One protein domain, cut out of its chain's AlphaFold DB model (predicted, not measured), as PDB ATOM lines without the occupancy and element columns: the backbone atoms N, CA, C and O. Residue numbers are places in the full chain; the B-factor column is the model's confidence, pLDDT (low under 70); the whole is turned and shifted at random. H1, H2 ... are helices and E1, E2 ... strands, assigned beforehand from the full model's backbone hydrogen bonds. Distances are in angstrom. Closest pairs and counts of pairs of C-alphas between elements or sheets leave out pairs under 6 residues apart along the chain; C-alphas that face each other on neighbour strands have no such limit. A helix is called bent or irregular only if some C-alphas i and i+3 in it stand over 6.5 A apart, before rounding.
ATOM      1  N   SER A  48      48.011  23.032 -10.261       83.00
ATOM      2  CA  SER A  48      47.932  24.427 -10.711       83.00
ATOM      3  C   SER A  48      46.534  25.030 -10.648       83.00
ATOM      4  O   SER A  48      46.371  26.198 -10.973       83.00
ATOM      5  N   SER A  49      45.528  24.263 -10.242       82.50
ATOM      6  CA  SER A  49      44.150  24.729 -10.113       82.50
ATOM      7  C   SER A  49      43.498  24.138  -8.866       82.50
ATOM      8  O   SER A  49      43.999  23.179  -8.285       82.50
ATOM      9  N   GLU A  50      42.387  24.731  -8.448       80.56
ATOM     10  CA  GLU A  50      41.575  24.236  -7.331       80.56
ATOM     11  C   GLU A  50      40.978  22.863  -7.639       80.56
ATOM     12  O   GLU A  50      41.052  21.972  -6.809       80.56
ATOM     13  N   GLN A  51      40.546  22.647  -8.883       81.81
ATOM     14  CA  GLN A  51      40.083  21.345  -9.358       81.81
ATOM     15  C   GLN A  51      41.181  20.267  -9.309       81.81
ATOM     16  O   GLN A  51      40.902  19.107  -9.010       81.81
ATOM     17  N   ASP A  52      42.436  20.623  -9.604       85.50
ATOM     18  CA  ASP A  52      43.552  19.676  -9.496       85.50
ATOM     19  C   ASP A  52      43.816  19.286  -8.039       85.50
ATOM     20  O   ASP A  52      44.103  18.122  -7.758       85.50
ATOM     21  N   LEU A  53      43.714  20.256  -7.127       83.94
ATOM     22  CA  LEU A  53      43.867  20.028  -5.696       83.94
ATOM     23  C   LEU A  53      42.715  19.180  -5.148       83.94
ATOM     24  O   LEU A  53      42.976  18.185  -4.486       83.94
ATOM     25  N   GLU A  54      41.469  19.497  -5.507       83.06
ATOM     26  CA  GLU A  54      40.283  18.713  -5.141       83.06
ATOM     27  C   GLU A  54      40.418  17.246  -5.570       83.06
ATOM     28  O   GLU A  54      40.165  16.335  -4.785       83.06
ATOM     29  N   ALA A  55      40.857  16.998  -6.807       85.94
ATOM     30  CA  ALA A  55      41.056  15.637  -7.292       85.94
ATOM     31  C   ALA A  55      42.146  14.895  -6.501       85.94
ATOM     32  O   ALA A  55      41.991  13.710  -6.208       85.94
ATOM     33  N   TYR A  56      43.249  15.568  -6.163       88.81
ATOM     34  CA  TYR A  56      44.300  14.964  -5.348       88.81
ATOM     35  C   TYR A  56      43.814  14.649  -3.932       88.81
ATOM     36  O   TYR A  56      44.033  13.535  -3.471       88.81
ATOM     37  N   GLU A  57      43.139  15.583  -3.264       86.44
ATOM     38  CA  GLU A  57      42.646  15.376  -1.899       86.44
ATOM     39  C   GLU A  57      41.646  14.223  -1.856       86.44
ATOM     40  O   GLU A  57      41.849  13.258  -1.123       86.44
ATOM     41  N   ARG A  58      40.638  14.238  -2.734       87.12
ATOM     42  CA  ARG A  58      39.606  13.199  -2.760       87.12
ATOM     43  C   ARG A  58      40.185  11.798  -2.957       87.12
ATOM     44  O   ARG A  58      39.938  10.892  -2.168       87.12
ATOM     45  N   PHE A  59      40.949  11.611  -4.028       88.94
ATOM     46  CA  PHE A  59      41.408  10.279  -4.428       88.94
ATOM     47  C   PHE A  59      42.721   9.885  -3.743       88.94
ATOM     48  O   PHE A  59      42.949   8.719  -3.457       88.94
ATOM     49  N   GLY A  60      43.620  10.837  -3.502       89.56
ATOM     50  CA  GLY A  60      44.943  10.593  -2.924       89.56
ATOM     51  C   GLY A  60      44.964  10.563  -1.401       89.56
ATOM     52  O   GLY A  60      45.868   9.949  -0.838       89.56
ATOM     53  N   VAL A  61      43.986  11.185  -0.739       88.75
ATOM     54  CA  VAL A  61      43.965  11.328   0.722       88.75
ATOM     55  C   VAL A  61      42.655  10.808   1.309       88.75
ATOM     56  O   VAL A  61      42.678   9.834   2.058       88.75
ATOM     57  N   GLU A  62      41.518  11.406   0.956       90.31
ATOM     58  CA  GLU A  62      40.226  11.159   1.606       90.31
ATOM     59  C   GLU A  62      39.757   9.711   1.460       90.31
ATOM     60  O   GLU A  62      39.369   9.108   2.457       90.31
ATOM     61  N   GLU A  63      39.840   9.122   0.262       89.81
ATOM     62  CA  GLU A  63      39.477   7.709   0.050       89.81
ATOM     63  C   GLU A  63      40.315   6.766   0.927       89.81
ATOM     64  O   GLU A  63      39.780   5.865   1.567       89.81
ATOM     65  N   HIS A  64      41.614   7.034   1.067       90.75
ATOM     66  CA  HIS A  64      42.506   6.216   1.889       90.75
ATOM     67  C   HIS A  64      42.213   6.377   3.386       90.75
ATOM     68  O   HIS A  64      42.231   5.405   4.141       90.75
ATOM     69  N   VAL A  65      41.931   7.607   3.830       90.94
ATOM     70  CA  VAL A  65      41.534   7.892   5.216       90.94
ATOM     71  C   VAL A  65      40.184   7.248   5.532       90.94
ATOM     72  O   VAL A  65      40.017   6.669   6.606       90.94
ATOM     73  N   HIS A  66      39.239   7.310   4.593       90.94
ATOM     74  CA  HIS A  66      37.948   6.647   4.707       90.94
ATOM     75  C   HIS A  66      38.123   5.136   4.883       90.94
ATOM     76  O   HIS A  66      37.534   4.574   5.804       90.94
ATOM     77  N   ASP A  67      38.967   4.488   4.075       90.81
ATOM     78  CA  ASP A  67      39.235   3.051   4.199       90.81
ATOM     79  C   ASP A  67      39.816   2.698   5.574       90.81
ATOM     80  O   ASP A  67      39.355   1.761   6.224       90.81
ATOM     81  N   ILE A  68      40.781   3.483   6.070       91.56
ATOM     82  CA  ILE A  68      41.358   3.295   7.411       91.56
ATOM     83  C   ILE A  68      40.274   3.369   8.488       91.56
ATOM     84  O   ILE A  68      40.181   2.481   9.338       91.56
ATOM     85  N   ILE A  69      39.437   4.406   8.450       91.81
ATOM     86  CA  ILE A  69      38.379   4.602   9.445       91.81
ATOM     87  C   ILE A  69      37.316   3.510   9.340       91.81
ATOM     88  O   ILE A  69      36.878   3.000  10.368       91.81
ATOM     89  N   ALA A  70      36.946   3.096   8.129       91.69
ATOM     90  CA  ALA A  70      35.994   2.015   7.913       91.69
ATOM     91  C   ALA A  70      36.480   0.692   8.528       91.69
ATOM     92  O   ALA A  70      35.676  -0.058   9.083       91.69
ATOM     93  N   GLU A  71      37.783   0.405   8.477       92.12
ATOM     94  CA  GLU A  71      38.354  -0.767   9.146       92.12
ATOM     95  C   GLU A  71      38.422  -0.605  10.671       92.12
ATOM     96  O   GLU A  71      38.070  -1.542  11.392       92.12
ATOM     97  N   LEU A  72      38.786   0.577  11.184       91.56
ATOM     98  CA  LEU A  72      38.740   0.855  12.630       91.56
ATOM     99  C   LEU A  72      37.317   0.719  13.188       91.56
ATOM    100  O   LEU A  72      37.128   0.138  14.255       91.56
ATOM    101  N   CYS A  73      36.301   1.159  12.439       91.81
ATOM    102  CA  CYS A  73      34.887   1.018  12.795       91.81
ATOM    103  C   CYS A  73      34.427  -0.442  12.940       91.81
ATOM    104  O   CYS A  73      33.375  -0.701  13.522       91.81
ATOM    105  N   LYS A  74      35.188  -1.424  12.448       90.69
ATOM    106  CA  LYS A  74      34.883  -2.850  12.656       90.69
ATOM    107  C   LYS A  74      35.435  -3.383  13.981       90.69
ATOM    108  O   LYS A  74      35.050  -4.477  14.390       90.69
ATOM    109  N   ILE A  75      36.318  -2.637  14.649       91.12
ATOM    110  CA  ILE A  75      36.982  -3.023  15.897       91.12
ATOM    111  C   ILE A  75      36.325  -2.256  17.058       91.12
ATOM    112  O   ILE A  75      36.584  -1.065  17.212       91.12
ATOM    113  N   PRO A  76      35.517  -2.904  17.924       91.50
ATOM    114  CA  PRO A  76      34.792  -2.206  18.993       91.50
ATOM    115  C   PRO A  76      35.692  -1.378  19.919       91.50
ATOM    116  O   PRO A  76      35.377  -0.236  20.215       91.50
ATOM    117  N   ALA A  77      36.859  -1.908  20.295       91.00
ATOM    118  CA  ALA A  77      37.804  -1.180  21.141       91.00
ATOM    119  C   ALA A  77      38.322   0.113  20.483       91.00
ATOM    120  O   ALA A  77      38.455   1.121  21.167       91.00
ATOM    121  N   ALA A  78      38.574   0.100  19.169       90.81
ATOM    122  CA  ALA A  78      39.016   1.288  18.440       90.81
ATOM    123  C   ALA A  78      37.877   2.306  18.285       90.81
ATOM    124  O   ALA A  78      38.100   3.509  18.399       90.81
ATOM    125  N   ARG A  79      36.642   1.832  18.062       90.62
ATOM    126  CA  ARG A  79      35.456   2.700  18.036       90.62
ATOM    127  C   ARG A  79      35.295   3.478  19.329       90.62
ATOM    128  O   ARG A  79      35.097   4.687  19.279       90.62
ATOM    129  N   ASP A  80      35.408   2.785  20.457       89.75
ATOM    130  CA  ASP A  80      35.231   3.382  21.776       89.75
ATOM    131  C   ASP A  80      36.372   4.358  22.111       89.75
ATOM    132  O   ASP A  80      36.110   5.439  22.636       89.75
ATOM    133  N   GLU A  81      37.624   4.018  21.771       90.25
ATOM    134  CA  GLU A  81      38.788   4.888  22.013       90.25
ATOM    135  C   GLU A  81      38.709   6.195  21.214       90.25
ATOM    136  O   GLU A  81      38.943   7.277  21.756       90.25
ATOM    137  N   PHE A  82      38.369   6.103  19.929       86.62
ATOM    138  CA  PHE A  82      38.408   7.240  19.008       86.62
ATOM    139  C   PHE A  82      37.046   7.920  18.807       86.62
ATOM    140  O   PHE A  82      36.950   8.880  18.040       86.62
ATOM    141  N   GLY A  83      35.982   7.433  19.452       85.50
ATOM    142  CA  GLY A  83      34.618   7.924  19.231       85.50
ATOM    143  C   GLY A  83      34.122   7.690  17.799       85.50
ATOM    144  O   GLY A  83      33.330   8.472  17.274       85.50
ATOM    145  N   LEU A  84      34.604   6.633  17.139       83.31
ATOM    146  CA  LEU A  84      34.212   6.296  15.774       83.31
ATOM    147  C   LEU A  84      32.888   5.526  15.837       83.31
ATOM    148  O   LEU A  84      32.879   4.321  16.086       83.31
ATOM    149  N   CYS A  85      31.758   6.214  15.647       83.94
ATOM    150  CA  CYS A  85      30.473   5.529  15.421       83.94
ATOM    151  C   CYS A  85      30.504   4.718  14.112       83.94
ATOM    152  O   CYS A  85      31.191   3.702  14.047       83.94
ATOM    153  N   ASP A  86      29.770   5.117  13.077       87.31
ATOM    154  CA  ASP A  86      29.648   4.321  11.847       87.31
ATOM    155  C   ASP A  86      30.606   4.776  10.740       87.31
ATOM    156  O   ASP A  86      30.653   4.177   9.668       87.31
ATOM    157  N   GLY A  87      31.413   5.803  11.015       89.75
ATOM    158  CA  GLY A  87      32.509   6.246  10.165       89.75
ATOM    159  C   GLY A  87      32.512   7.754   9.969       89.75
ATOM    160  O   GLY A  87      32.007   8.515  10.801       89.75
ATOM    161  N   ILE A  88      33.096   8.180   8.853       91.06
ATOM    162  CA  ILE A  88      33.128   9.580   8.438       91.06
ATOM    163  C   ILE A  88      32.655   9.734   6.996       91.06
ATOM    164  O   ILE A  88      32.746   8.808   6.192       91.06
ATOM    165  N   GLN A  89      32.189  10.930   6.660       88.62
ATOM    166  CA  GLN A  89      31.838  11.310   5.303       88.62
ATOM    167  C   GLN A  89      32.494  12.640   4.948       88.62
ATOM    168  O   GLN A  89      32.326  13.634   5.653       88.62
ATOM    169  N   PHE A  90      33.188  12.655   3.815       87.38
ATOM    170  CA  PHE A  90      33.688  13.871   3.191       87.38
ATOM    171  C   PHE A  90      32.623  14.428   2.247       87.38
ATOM    172  O   PHE A  90      32.047  13.692   1.438       87.38
ATOM    173  N   SER A  91      32.334  15.720   2.354       80.69
ATOM    174  CA  SER A  91      31.428  16.417   1.449       80.69
ATOM    175  C   SER A  91      32.056  17.734   0.999       80.69
ATOM    176  O   SER A  91      32.566  18.514   1.798       80.69
ATOM    177  N   ASN A  92      32.027  17.986  -0.307       73.00
ATOM    178  CA  ASN A  92      32.326  19.301  -0.856       73.00
ATOM    179  C   ASN A  92      30.984  20.000  -1.090       73.00
ATOM    180  O   ASN A  92      30.230  19.615  -1.990       73.00
ATOM    181  N   HIS A  93      30.642  20.996  -0.273       63.88
ATOM    182  CA  HIS A  93      29.482  21.838  -0.557       63.88
ATOM    183  C   HIS A  93      29.858  22.880  -1.613       63.88
ATOM    184  O   HIS A  93      29.871  24.078  -1.343       63.88
ATOM    185  N   SER A  94      30.112  22.432  -2.844       47.22
ATOM    186  CA  SER A  94      30.153  23.325  -4.000       47.22
ATOM    187  C   SER A  94      28.733  23.854  -4.235       47.22
ATOM    188  O   SER A  94      27.934  23.228  -4.930       47.22
ATOM    189  N   ASN A  95      28.397  24.992  -3.622       47.78
ATOM    190  CA  ASN A  95      27.213  25.812  -3.908       47.78
ATOM    191  C   ASN A  95      25.894  25.032  -4.121       47.78
ATOM    192  O   ASN A  95      25.344  25.028  -5.222       47.78
ATOM    193  N   SER A  96      25.312  24.434  -3.076       41.41
ATOM    194  CA  SER A  96      23.925  23.928  -3.151       41.41
ATOM    195  C   SER A  96      22.885  24.938  -2.645       41.41
ATOM    196  O   SER A  96      21.870  24.544  -2.074       41.41
ATOM    197  N   GLN A 117      31.102  31.788  -2.791       52.78
ATOM    198  CA  GLN A 117      31.381  31.152  -1.520       52.78
ATOM    199  C   GLN A 117      32.596  30.247  -1.749       52.78
ATOM    200  O   GLN A 117      32.637  29.559  -2.774       52.78
ATOM    201  N   PRO A 118      33.613  30.290  -0.874       54.56
ATOM    202  CA  PRO A 118      34.740  29.384  -0.997       54.56
ATOM    203  C   PRO A 118      34.264  27.934  -0.983       54.56
ATOM    204  O   PRO A 118      33.339  27.615  -0.232       54.56
ATOM    205  N   ASP A 119      34.902  27.074  -1.780       59.97
ATOM    206  CA  ASP A 119      34.651  25.637  -1.727       59.97
ATOM    207  C   ASP A 119      35.022  25.144  -0.327       59.97
ATOM    208  O   ASP A 119      36.181  25.147   0.098       59.97
ATOM    209  N   GLN A 120      33.980  24.835   0.436       64.38
ATOM    210  CA  GLN A 120      34.069  24.515   1.842       64.38
ATOM    211  C   GLN A 120      33.913  22.997   1.988       64.38
ATOM    212  O   GLN A 120      32.837  22.443   1.745       64.38
ATOM    213  N   PHE A 121      35.005  22.327   2.361       73.38
ATOM    214  CA  PHE A 121      35.072  20.876   2.509       73.38
ATOM    215  C   PHE A 121      34.694  20.496   3.931       73.38
ATOM    216  O   PHE A 121      35.370  20.865   4.892       73.38
ATOM    217  N   CYS A 122      33.600  19.767   4.080       81.88
ATOM    218  CA  CYS A 122      33.070  19.354   5.362       81.88
ATOM    219  C   CYS A 122      33.409  17.892   5.633       81.88
ATOM    220  O   CYS A 122      33.236  17.017   4.785       81.88
ATOM    221  N   ILE A 123      33.857  17.630   6.856       86.12
ATOM    222  CA  ILE A 123      34.011  16.279   7.385       86.12
ATOM    223  C   ILE A 123      32.861  16.066   8.351       86.12
ATOM    224  O   ILE A 123      32.726  16.793   9.336       86.12
ATOM    225  N   HIS A 124      32.031  15.073   8.070       87.44
ATOM    226  CA  HIS A 124      30.951  14.653   8.942       87.44
ATOM    227  C   HIS A 124      31.320  13.349   9.626       87.44
ATOM    228  O   HIS A 124      31.918  12.464   9.019       87.44
ATOM    229  N   HIS A 125      30.921  13.217  10.878       87.62
ATOM    230  CA  HIS A 125      30.875  11.938  11.561       87.62
ATOM    231  C   HIS A 125      29.489  11.308  11.350       87.62
ATOM    232  O   HIS A 125      28.478  12.019  11.359       87.62
ATOM    233  N   VAL A 126      29.460  10.001  11.077       86.44
ATOM    234  CA  VAL A 126      28.250   9.249  10.714       86.44
ATOM    235  C   VAL A 126      27.819   8.376  11.889       86.44
ATOM    236  O   VAL A 126      28.617   7.599  12.415       86.44
ATOM    237  N   ASP A 127      26.551   8.484  12.276       87.38
ATOM    238  CA  ASP A 127      25.888   7.644  13.278       87.38
ATOM    239  C   ASP A 127      24.509   7.228  12.741       87.38
ATOM    240  O   ASP A 127      23.550   8.014  12.724       87.38
ATOM    241  N   GLY A 128      24.426   6.018  12.184       85.62
ATOM    242  CA  GLY A 128      23.260   5.505  11.473       85.62
ATOM    243  C   GLY A 128      22.827   6.402  10.310       85.62
ATOM    244  O   GLY A 128      23.468   6.462   9.263       85.62
ATOM    245  N   ASN A 129      21.695   7.089  10.481       83.62
ATOM    246  CA  ASN A 129      21.130   8.019   9.495       83.62
ATOM    247  C   ASN A 129      21.462   9.491   9.782       83.62
ATOM    248  O   ASN A 129      20.964  10.374   9.081       83.62
ATOM    249  N   THR A 130      22.240   9.765  10.830       85.31
ATOM    250  CA  THR A 130      22.588  11.123  11.248       85.31
ATOM    251  C   THR A 130      24.037  11.444  10.915       85.31
ATOM    252  O   THR A 130      24.944  10.682  11.238       85.31
ATOM    253  N   ASN A 131      24.243  12.600  10.282       85.44
ATOM    254  CA  ASN A 131      25.565  13.103   9.924       85.44
ATOM    255  C   ASN A 131      25.816  14.399  10.693       85.44
ATOM    256  O   ASN A 131      25.165  15.417  10.439       85.44
ATOM    257  N   THR A 132      26.768  14.372  11.621       85.12
ATOM    258  CA  THR A 132      27.132  15.536  12.438       85.12
ATOM    259  C   THR A 132      28.390  16.174  11.868       85.12
ATOM    260  O   THR A 132      29.376  15.484  11.633       85.12
ATOM    261  N   LEU A 133      28.373  17.487  11.617       83.94
ATOM    262  CA  LEU A 133      29.558  18.206  11.134       83.94
ATOM    263  C   LEU A 133      30.666  18.161  12.196       83.94
ATOM    264  O   LEU A 133      30.489  18.684  13.295       83.94
ATOM    265  N   LEU A 134      31.799  17.553  11.851       83.62
ATOM    266  CA  LEU A 134      32.972  17.452  12.714       83.62
ATOM    267  C   LEU A 134      33.854  18.692  12.560       83.62
ATOM    268  O   LEU A 134      34.192  19.367  13.530       83.62
ATOM    269  N   THR A 135      34.232  18.990  11.318       82.19
ATOM    270  CA  THR A 135      35.082  20.129  10.990       82.19
ATOM    271  C   THR A 135      34.929  20.515   9.530       82.19
ATOM    272  O   THR A 135      34.301  19.814   8.730       82.19
ATOM    273  N   THR A 136      35.535  21.641   9.193       79.62
ATOM    274  CA  THR A 136      35.471  22.222   7.875       79.62
ATOM    275  C   THR A 136      36.831  22.761   7.460       79.62
ATOM    276  O   THR A 136      37.504  23.427   8.248       79.62
ATOM    277  N   VAL A 137      37.229  22.473   6.227       75.25
ATOM    278  CA  VAL A 137      38.534  22.809   5.658       75.25
ATOM    279  C   VAL A 137      38.324  23.583   4.359       75.25
ATOM    280  O   VAL A 137      37.423  23.282   3.580       75.25
ATOM    281  N   GLU A 138      39.147  24.602   4.128       76.19
ATOM    282  CA  GLU A 138      39.217  25.310   2.850       76.19
ATOM    283  C   GLU A 138      40.581  25.027   2.221       76.19
ATOM    284  O   GLU A 138      41.623  25.288   2.829       76.19
ATOM    285  N   TYR A 139      40.577  24.510   0.995       70.50
ATOM    286  CA  TYR A 139      41.798  24.258   0.241       70.50
ATOM    287  C   TYR A 139      42.090  25.418  -0.715       70.50
ATOM    288  O   TYR A 139      41.208  25.943  -1.392       70.50
ATOM    289  N   LYS A 140      43.363  25.820  -0.809       73.81
ATOM    290  CA  LYS A 140      43.829  26.795  -1.801       73.81
ATOM    291  C   LYS A 140      45.012  26.224  -2.576       73.81
ATOM    292  O   LYS A 140      45.997  25.824  -1.958       73.81
ATOM    293  N   PRO A 141      44.973  26.226  -3.921       72.19
ATOM    294  CA  PRO A 141      46.133  25.839  -4.707       72.19
ATOM    295  C   PRO A 141      47.299  26.815  -4.463       72.19
ATOM    296  O   PRO A 141      47.057  27.993  -4.181       72.19
ATOM    297  N   PRO A 142      48.563  26.377  -4.627       72.31
ATOM    298  CA  PRO A 142      49.744  27.150  -4.222       72.31
ATOM    299  C   PRO A 142      49.803  28.573  -4.785       72.31
ATOM    300  O   PRO A 142      50.222  29.500  -4.103       72.31
ATOM    301  N   HIS A 143      49.332  28.777  -6.017       73.75
ATOM    302  CA  HIS A 143      49.323  30.087  -6.673       73.75
ATOM    303  C   HIS A 143      48.248  31.056  -6.133       73.75
ATOM    304  O   HIS A 143      48.274  32.232  -6.485       73.75
ATOM    305  N   LYS A 144      47.302  30.584  -5.302       71.94
ATOM    306  CA  LYS A 144      46.326  31.414  -4.568       71.94
ATOM    307  C   LYS A 144      46.788  31.747  -3.142       71.94
ATOM    308  O   LYS A 144      46.115  32.518  -2.460       71.94
ATOM    309  N   LEU A 145      47.912  31.191  -2.680       72.06
ATOM    310  CA  LEU A 145      48.493  31.526  -1.382       72.06
ATOM    311  C   LEU A 145      49.311  32.814  -1.527       72.06
ATOM    312  O   LEU A 145      50.383  32.821  -2.130       72.06
ATOM    313  N   LEU A 146      48.801  33.925  -0.995       67.38
ATOM    314  CA  LEU A 146      49.584  35.154  -0.904       67.38
ATOM    315  C   LEU A 146      50.723  34.925   0.095       67.38
ATOM    316  O   LEU A 146      50.483  34.731   1.286       67.38
TER     317      LEU A 146
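This is residues 48 to 96 and 117 to 146 of the 169 residues of an uncharacterized protein of Aspergillus tanneri (UniProt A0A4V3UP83). A long bent helix, H1, runs along the E1 edge of a strongly twisted sheet, with short H2 at one end. The 79 printed residues include two named helices, then three strands; the sheet, E1 - E2 - E3, is antiparallel. It is mixed, loose (radius of gyration of the C-alphas 14.5 A) and elongated, 44 by 24 by 19 A.

H1, residues 50 to 72, was assigned as one helix by its hydrogen bonds but is bent: C-alphas 60 and 63 are 6.9 A apart. Its arms, H1a, residues 50 to 60, and H1b, residues 63 to 72, only graze the sheet. H2, residues 76 to 82, is close but not clearly touching H1b; their closest C-alphas, Leu 72 and Ala 78, are 5.8 A apart. In these helices every O i to N i+4 pair is within hydrogen-bond range. E1, residues 87 to 92, is antiparallel to E2, residues 120 to 127, with N 89 and O 124 2.8 A apart. E2 and E3, residues 130 to 138, form a hairpin, with N 125 and O 132 2.8 A apart.

H1a begins at C-alpha 50 (41.575, 24.236, -7.331); E3, 23.4 A long, ends at C-alpha 138 (39.217, 25.310, 2.850).

Residues 97 to 116 are cut out, a 10.5 A gap between C-alphas 96 and 117. Residues 93 to 96, 117 to 120 and 146 have pLDDT under 70.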